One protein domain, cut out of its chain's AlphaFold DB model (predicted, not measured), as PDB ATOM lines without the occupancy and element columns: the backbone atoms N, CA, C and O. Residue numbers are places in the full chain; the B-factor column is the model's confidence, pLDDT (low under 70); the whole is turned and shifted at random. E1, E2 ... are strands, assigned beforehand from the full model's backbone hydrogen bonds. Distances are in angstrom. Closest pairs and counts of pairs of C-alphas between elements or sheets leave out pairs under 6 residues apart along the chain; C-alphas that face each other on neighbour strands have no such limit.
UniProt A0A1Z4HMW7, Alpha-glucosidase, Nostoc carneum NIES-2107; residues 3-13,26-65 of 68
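AT A GLANCE: This is residues 3 to 13 and 26 to 65 of the 68 residues of the protein "Alpha-glucosidase" of Nostoc carneum NIES-2107 (UniProt A0A1Z4HMW7). A twisted sheet of four strands, E1, E6, E3 and E4 in order across it, makes a wall, and a small two-stranded sheet, E2 and E5, is over part of one face, on the side of E3 and E4. The two sheets are only partly face to face, with few close C-alphas between them, and the first printed residues fold back beside E1. The printed part has 51 residues, no named helix and six named strands, E1 to E6 along the chain; both sheets are antiparallel and the class is all strand. The whole is compact, with a radius of gyration of the C-alphas of 10.0 A, and rounded, spanning 27 by 22 by 17 A.

IN THESE COORDINATES: E1, residues 7 to 11, begins at C-alpha 7, (-51.093, -22.671, 4.010), and is 13.5 A long. E2 is residues 26 to 28, 6.4 A. E3, residues 33 to 39, is 17.6 A long. E4 is residues 42 to 44, 6.3 A, and E5 residues 50 to 53, 10.0 A. E6, residues 58 to 64, 19.7 A, ends at C-alpha 64, (-49.505, -22.546, -4.148).

HOW THE PARTS SIT: Edge strand E1 is antiparallel to E6 at 162 degrees, with N 10 and O 59 2.8 A apart. E6 is antiparallel to E3 at 159 degrees, with N 60 and O 38 2.9 A apart. E3 and E4 form a hairpin, with N 39 and O 42 2.9 A apart. E2 and E5 are antiparallel at 151 degrees, with N 27 and O 51 2.9 A apart. The closest C-alphas of E3 and E5, Val 39 and Cys 53, are 7.2 A apart. E2 and E6 are apart.

THE WHOLE: The farthest C-alphas, of Arg 55 and Met 65, are 27.4 A apart. Residues 14 to 25 are not printed; C-alphas 13 and 26 are 16.7 A apart across the cut. The links printed whole are tight. The mean pLDDT of the printed part is 93.6; residue 65 is under 70.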
ATOM      1  N   ARG A   3     -55.975 -25.733   8.014       89.94
ATOM      2  CA  ARG A   3     -55.764 -25.254   6.641       89.94
ATOM      3  C   ARG A   3     -56.185 -23.791   6.531       89.94
ATOM      4  O   ARG A   3     -57.253 -23.424   7.012       89.94
ATOM      5  N   SER A   4     -55.371 -22.989   5.858       88.62
ATOM      6  CA  SER A   4     -55.700 -21.633   5.415       88.62
ATOM      7  C   SER A   4     -55.676 -21.559   3.884       88.62
ATOM      8  O   SER A   4     -55.380 -22.547   3.211       88.62
ATOM      9  N   GLU A   5     -56.009 -20.396   3.323       85.62
ATOM     10  CA  GLU A   5     -56.073 -20.177   1.870       85.62
ATOM     11  C   GLU A   5     -54.787 -20.613   1.145       85.62
ATOM     12  O   GLU A   5     -54.852 -21.314   0.139       85.62
ATOM     13  N   ASN A   6     -53.623 -20.281   1.713       87.88
ATOM     14  CA  ASN A   6     -52.309 -20.522   1.105       87.88
ATOM     15  C   ASN A   6     -51.371 -21.329   2.011       87.88
ATOM     16  O   ASN A   6     -50.148 -21.279   1.854       87.88
ATOM     17  N   GLY A   7     -51.918 -22.039   2.998       92.62
ATOM     18  CA  GLY A   7     -51.093 -22.671   4.010       92.62
ATOM     19  C   GLY A   7     -51.709 -23.890   4.668       92.62
ATOM     20  O   GLY A   7     -52.929 -24.070   4.720       92.62
ATOM     21  N   LEU A   8     -50.825 -24.726   5.196       94.75
ATOM     22  CA  LEU A   8     -51.181 -25.841   6.047       94.75
ATOM     23  C   LEU A   8     -50.326 -25.844   7.305       94.75
ATOM     24  O   LEU A   8     -49.107 -25.762   7.221       94.75
ATOM     25  N   GLU A   9     -50.967 -25.989   8.457       96.19
ATOM     26  CA  GLU A   9     -50.297 -26.201   9.731       96.19
ATOM     27  C   GLU A   9     -50.613 -27.600  10.269       96.19
ATOM     28  O   GLU A   9     -51.776 -28.019  10.370       96.19
ATOM     29  N   VAL A  10     -49.559 -28.332  10.615       95.56
ATOM     30  CA  VAL A  10     -49.610 -29.678  11.180       95.56
ATOM     31  C   VAL A  10     -48.921 -29.648  12.535       95.56
ATOM     32  O   VAL A  10     -47.793 -29.186  12.644       95.56
ATOM     33  N   THR A  11     -49.598 -30.143  13.562       96.12
ATOM     34  CA  THR A  11     -49.047 -30.327  14.906       96.12
ATOM     35  C   THR A  11     -48.902 -31.814  15.175       96.12
ATOM     36  O   THR A  11     -49.750 -32.602  14.748       96.12
ATOM     37  N   TRP A  12     -47.816 -32.202  15.840       92.81
ATOM     38  CA  TRP A  12     -47.661 -33.568  16.323       92.81
ATOM     39  C   TRP A  12     -48.368 -33.696  17.670       92.81
ATOM     40  O   TRP A  12     -48.094 -32.933  18.595       92.81
ATOM     41  N   GLU A  13     -49.264 -34.667  17.784       91.81
ATOM     42  CA  GLU A  13     -49.975 -34.980  19.020       91.81
ATOM     43  C   GLU A  13     -49.801 -36.466  19.318       91.81
ATOM     44  O   GLU A  13     -49.851 -37.300  18.412       91.81
ATOM     45  N   LYS A  26     -40.391 -38.390   6.838       95.56
ATOM     46  CA  LYS A  26     -40.579 -37.752   5.540       95.56
ATOM     47  C   LYS A  26     -42.042 -37.383   5.376       95.56
ATOM     48  O   LYS A  26     -42.895 -38.262   5.260       95.56
ATOM     49  N   LEU A  27     -42.328 -36.088   5.349       94.44
ATOM     50  CA  LEU A  27     -43.665 -35.584   5.067       94.44
ATOM     51  C   LEU A  27     -43.817 -35.402   3.561       94.44
ATOM     52  O   LEU A  27     -42.962 -34.798   2.919       94.44
ATOM     53  N   HIS A  28     -44.911 -35.916   3.002       95.62
ATOM     54  CA  HIS A  28     -45.239 -35.792   1.584       95.62
ATOM     55  C   HIS A  28     -46.602 -35.120   1.432       95.62
ATOM     56  O   HIS A  28     -47.616 -35.611   1.927       95.62
ATOM     57  N   LEU A  29     -46.626 -33.989   0.729       92.38
ATOM     58  CA  LEU A  29     -47.842 -33.260   0.420       92.38
ATOM     59  C   LEU A  29     -48.478 -33.725  -0.897       92.38
ATOM     60  O   LEU A  29     -47.890 -33.594  -1.973       92.38
ATOM     61  N   HIS A  30     -49.729 -34.176  -0.820       90.62
ATOM     62  CA  HIS A  30     -50.539 -34.553  -1.979       90.62
ATOM     63  C   HIS A  30     -51.530 -33.444  -2.376       90.62
ATOM     64  O   HIS A  30     -52.095 -32.763  -1.524       90.62
ATOM     65  N   GLY A  31     -51.769 -33.286  -3.684       85.94
ATOM     66  CA  GLY A  31     -52.866 -32.471  -4.234       85.94
ATOM     67  C   GLY A  31     -52.680 -30.947  -4.225       85.94
ATOM     68  O   GLY A  31     -53.533 -30.237  -4.745       85.94
ATOM     69  N   MET A  32     -51.587 -30.423  -3.669       87.19
ATOM     70  CA  MET A  32     -51.281 -28.983  -3.605       87.19
ATOM     71  C   MET A  32     -49.789 -28.780  -3.825       87.19
ATOM     72  O   MET A  32     -49.023 -29.624  -3.385       87.19
ATOM     73  N   LYS A  33     -49.341 -27.687  -4.450       91.38
ATOM     74  CA  LYS A  33     -47.908 -27.474  -4.708       91.38
ATOM     75  C   LYS A  33     -47.214 -26.871  -3.484       91.38
ATOM     76  O   LYS A  33     -47.572 -25.770  -3.062       91.38
ATOM     77  N   LEU A  34     -46.218 -27.571  -2.939       94.50
ATOM     78  CA  LEU A  34     -45.403 -27.081  -1.827       94.50
ATOM     79  C   LEU A  34     -44.419 -26.020  -2.340       94.50
ATOM     80  O   LEU A  34     -43.723 -26.247  -3.328       94.50
ATOM     81  N   GLN A  35     -44.381 -24.855  -1.693       94.62
ATOM     82  CA  GLN A  35     -43.432 -23.788  -2.027       94.62
ATOM     83  C   GLN A  35     -42.322 -23.651  -0.991       94.62
ATOM     84  O   GLN A  35     -41.158 -23.543  -1.360       94.62
ATOM     85  N   GLN A  36     -42.694 -23.612   0.288       96.38
ATOM     86  CA  GLN A  36     -41.785 -23.443   1.420       96.38
ATOM     87  C   GLN A  36     -42.342 -24.201   2.622       96.38
ATOM     88  O   GLN A  36     -43.560 -24.385   2.728       96.38
ATOM     89  N   ALA A  37     -41.461 -24.611   3.529       97.50
ATOM     90  CA  ALA A  37     -41.838 -25.275   4.764       97.50
ATOM     91  C   ALA A  37     -40.998 -24.771   5.938       97.50
ATOM     92  O   ALA A  37     -39.816 -24.461   5.784       97.50
ATOM     93  N   TRP A  38     -41.616 -24.756   7.115       97.94
ATOM     94  CA  TRP A  38     -40.960 -24.502   8.390       97.94
ATOM     95  C   TRP A  38     -41.264 -25.645   9.349       97.94
ATOM     96  O   TRP A  38     -42.419 -26.052   9.479       97.94
ATOM     97  N   VAL A  39     -40.232 -26.134  10.027       97.50
ATOM     98  CA  VAL A  39     -40.325 -27.090  11.135       97.50
ATOM     99  C   VAL A  39     -39.933 -26.327  12.388       97.50
ATOM    100  O   VAL A  39     -38.837 -25.779  12.453       97.50
ATOM    101  N   ASP A  40     -40.843 -26.226  13.354       97.25
ATOM    102  CA  ASP A  40     -40.618 -25.515  14.617       97.25
ATOM    103  C   ASP A  40     -40.050 -24.094  14.422       97.25
ATOM    104  O   ASP A  40     -39.130 -23.652  15.105       97.25
ATOM    105  N   ASN A  41     -40.641 -23.366  13.465       96.69
ATOM    106  CA  ASN A  41     -40.264 -22.014  13.023       96.69
ATOM    107  C   ASN A  41     -38.901 -21.895  12.312       96.69
ATOM    108  O   ASN A  41     -38.479 -20.783  11.996       96.69
ATOM    109  N   VAL A  42     -38.227 -23.006  12.012       97.56
ATOM    110  CA  VAL A  42     -36.995 -23.037  11.212       97.56
ATOM    111  C   VAL A  42     -37.338 -23.413   9.777       97.56
ATOM    112  O   VAL A  42     -37.984 -24.430   9.539       97.56
ATOM    113  N   GLU A  43     -36.925 -22.591   8.811       97.69
ATOM    114  CA  GLU A  43     -37.134 -22.896   7.390       97.69
ATOM    115  C   GLU A  43     -36.313 -24.127   6.989       97.69
ATOM    116  O   GLU A  43     -35.132 -24.234   7.325       97.69
ATOM    117  N   VAL A  44     -36.940 -25.052   6.263       96.88
ATOM    118  CA  VAL A  44     -36.304 -26.291   5.807       96.88
ATOM    119  C   VAL A  44     -36.387 -26.436   4.294       96.88
ATOM    120  O   VAL A  44     -37.328 -25.983   3.636       96.88
ATOM    121  N   THR A  45     -35.401 -27.124   3.729       95.94
ATOM    122  CA  THR A  45     -35.376 -27.421   2.298       95.94
ATOM    123  C   THR A  45     -36.479 -28.409   1.935       95.94
ATOM    124  O   THR A  45     -36.612 -29.472   2.541       95.94
ATOM    125  N   CYS A  46     -37.228 -28.087   0.883       94.44
ATOM    126  CA  CYS A  46     -38.206 -28.988   0.284       94.44
ATOM    127  C   CYS A  46     -37.603 -29.670  -0.952       94.44
ATOM    128  O   CYS A  46     -37.000 -29.016  -1.804       94.44
ATOM    129  N   GLN A  47     -37.804 -30.979  -1.087       93.94
ATOM    130  CA  GLN A  47     -37.490 -31.735  -2.299       93.94
ATOM    131  C   GLN A  47     -38.789 -32.039  -3.046       93.94
ATOM    132  O   GLN A  47     -39.482 -33.022  -2.778       93.94
ATOM    133  N   GLY A  48     -39.156 -31.146  -3.966       92.44
ATOM    134  CA  GLY A  48     -40.445 -31.199  -4.650       92.44
ATOM    135  C   GLY A  48     -41.599 -31.053  -3.659       92.44
ATOM    136  O   GLY A  48     -41.805 -29.991  -3.086       92.44
ATOM    137  N   GLN A  49     -42.340 -32.138  -3.456       94.31
ATOM    138  CA  GLN A  49     -43.525 -32.194  -2.595       94.31
ATOM    139  C   GLN A  49     -43.231 -32.750  -1.196       94.31
ATOM    140  O   GLN A  49     -44.158 -33.094  -0.461       94.31
ATOM    141  N   GLN A  50     -41.951 -32.905  -0.860       96.44
ATOM    142  CA  GLN A  50     -41.502 -33.601   0.338       96.44
ATOM    143  C   GLN A  50     -40.580 -32.725   1.179       96.44
ATOM    144  O   GLN A  50     -39.803 -31.936   0.642       96.44
ATOM    145  N   LEU A  51     -40.625 -32.931   2.490       96.25
ATOM    146  CA  LEU A  51     -39.591 -32.482   3.415       96.25
ATOM    147  C   LEU A  51     -39.210 -33.626   4.357       96.25
ATOM    148  O   LEU A  51     -40.025 -34.510   4.636       96.25
ATOM    149  N   GLU A  52     -37.970 -33.602   4.826       96.19
ATOM    150  CA  GLU A  52     -37.491 -34.481   5.887       96.19
ATOM    151  C   GLU A  52     -37.338 -33.664   7.167       96.19
ATOM    152  O   GLU A  52     -36.863 -32.528   7.134       96.19
ATOM    153  N   CYS A  53     -37.795 -34.220   8.280       95.12
ATOM    154  CA  CYS A  53     -37.721 -33.597   9.591       95.12
ATOM    155  C   CYS A  53     -37.676 -34.670  10.671       95.12
ATOM    156  O   CYS A  53     -38.177 -35.772  10.471       95.12
ATOM    157  N   ASP A  54     -37.138 -34.341  11.835       94.12
ATOM    158  CA  ASP A  54     -37.288 -35.202  13.002       94.12
ATOM    159  C   ASP A  54     -38.681 -34.999  13.611       94.12
ATOM    160  O   ASP A  54     -39.591 -34.411  13.009       94.12
ATOM    161  N   ARG A  55     -38.864 -35.497  14.828       92.25
ATOM    162  CA  ARG A  55     -40.039 -35.180  15.627       92.25
ATOM    163  C   ARG A  55     -40.154 -33.663  15.809       92.25
ATOM    164  O   ARG A  55     -39.175 -33.001  16.134       92.25
ATOM    165  N   PHE A  56     -41.359 -33.144  15.613       95.00
ATOM    166  CA  PHE A  56     -41.637 -31.710  15.582       95.00
ATOM    167  C   PHE A  56     -42.788 -31.355  16.518       95.00
ATOM    168  O   PHE A  56     -43.626 -32.200  16.824       95.00
ATOM    169  N   ILE A  57     -42.876 -30.094  16.934       95.94
ATOM    170  CA  ILE A  57     -44.083 -29.543  17.567       95.94
ATOM    171  C   ILE A  57     -45.051 -29.098  16.472       95.94
ATOM    172  O   ILE A  57     -46.251 -29.379  16.526       95.94
ATOM    173  N   LYS A  58     -44.523 -28.415  15.454       96.88
ATOM    174  CA  LYS A  58     -45.301 -27.810  14.382       96.88
ATOM    175  C   LYS A  58     -44.560 -27.821  13.049       96.88
ATOM    176  O   LYS A  58     -43.395 -27.446  12.959       96.88
ATOM    177  N   VAL A  59     -45.296 -28.137  11.993       97.56
ATOM    178  CA  VAL A  59     -44.892 -27.944  10.603       97.56
ATOM    179  C   VAL A  59     -45.841 -26.958   9.942       97.56
ATOM    180  O   VAL A  59     -47.058 -27.144   9.960       97.56
ATOM    181  N   GLN A  60     -45.279 -25.918   9.340       97.44
ATOM    182  CA  GLN A  60     -46.006 -24.934   8.549       97.44
ATOM    183  C   GLN A  60     -45.598 -25.089   7.090       97.44
ATOM    184  O   GLN A  60     -44.420 -25.041   6.761       97.44
ATOM    185  N   LEU A  61     -46.572 -25.274   6.209       96.38
ATOM    186  CA  LEU A  61     -46.369 -25.422   4.775       96.38
ATOM    187  C   LEU A  61     -47.010 -24.236   4.073       96.38
ATOM    188  O   LEU A  61     -48.204 -23.990   4.243       96.38
ATOM    189  N   LYS A  62     -46.240 -23.535   3.248       95.75
ATOM    190  CA  LYS A  62     -46.764 -22.540   2.317       95.75
ATOM    191  C   LYS A  62     -47.041 -23.205   0.982       95.75
ATOM    192  O   LYS A  62     -46.169 -23.854   0.397       95.75
ATOM    193  N   LEU A  63     -48.268 -23.033   0.516       93.06
ATOM    194  CA  LEU A  63     -48.813 -23.744  -0.626       93.06
ATOM    195  C   LEU A  63     -49.124 -22.764  -1.749       93.06
ATOM    196  O   LEU A  63     -49.590 -21.654  -1.504       93.06
ATOM    197  N   LEU A  64     -48.917 -23.201  -2.988       86.81
ATOM    198  CA  LEU A  64     -49.505 -22.546  -4.148       86.81
ATOM    199  C   LEU A  64     -50.781 -23.294  -4.526       86.81
ATOM    200  O   LEU A  64     -50.741 -24.494  -4.818       86.81
ATOM    201  N   MET A  65     -51.900 -22.577  -4.548       67.62
ATOM    202  CA  MET A  65     -53.135 -23.074  -5.145       67.62
ATOM    203  C   MET A  65     -52.892 -23.239  -6.651       67.62
ATOM    204  O   MET A  65     -52.658 -22.259  -7.357       67.62
TER     205      MET A  65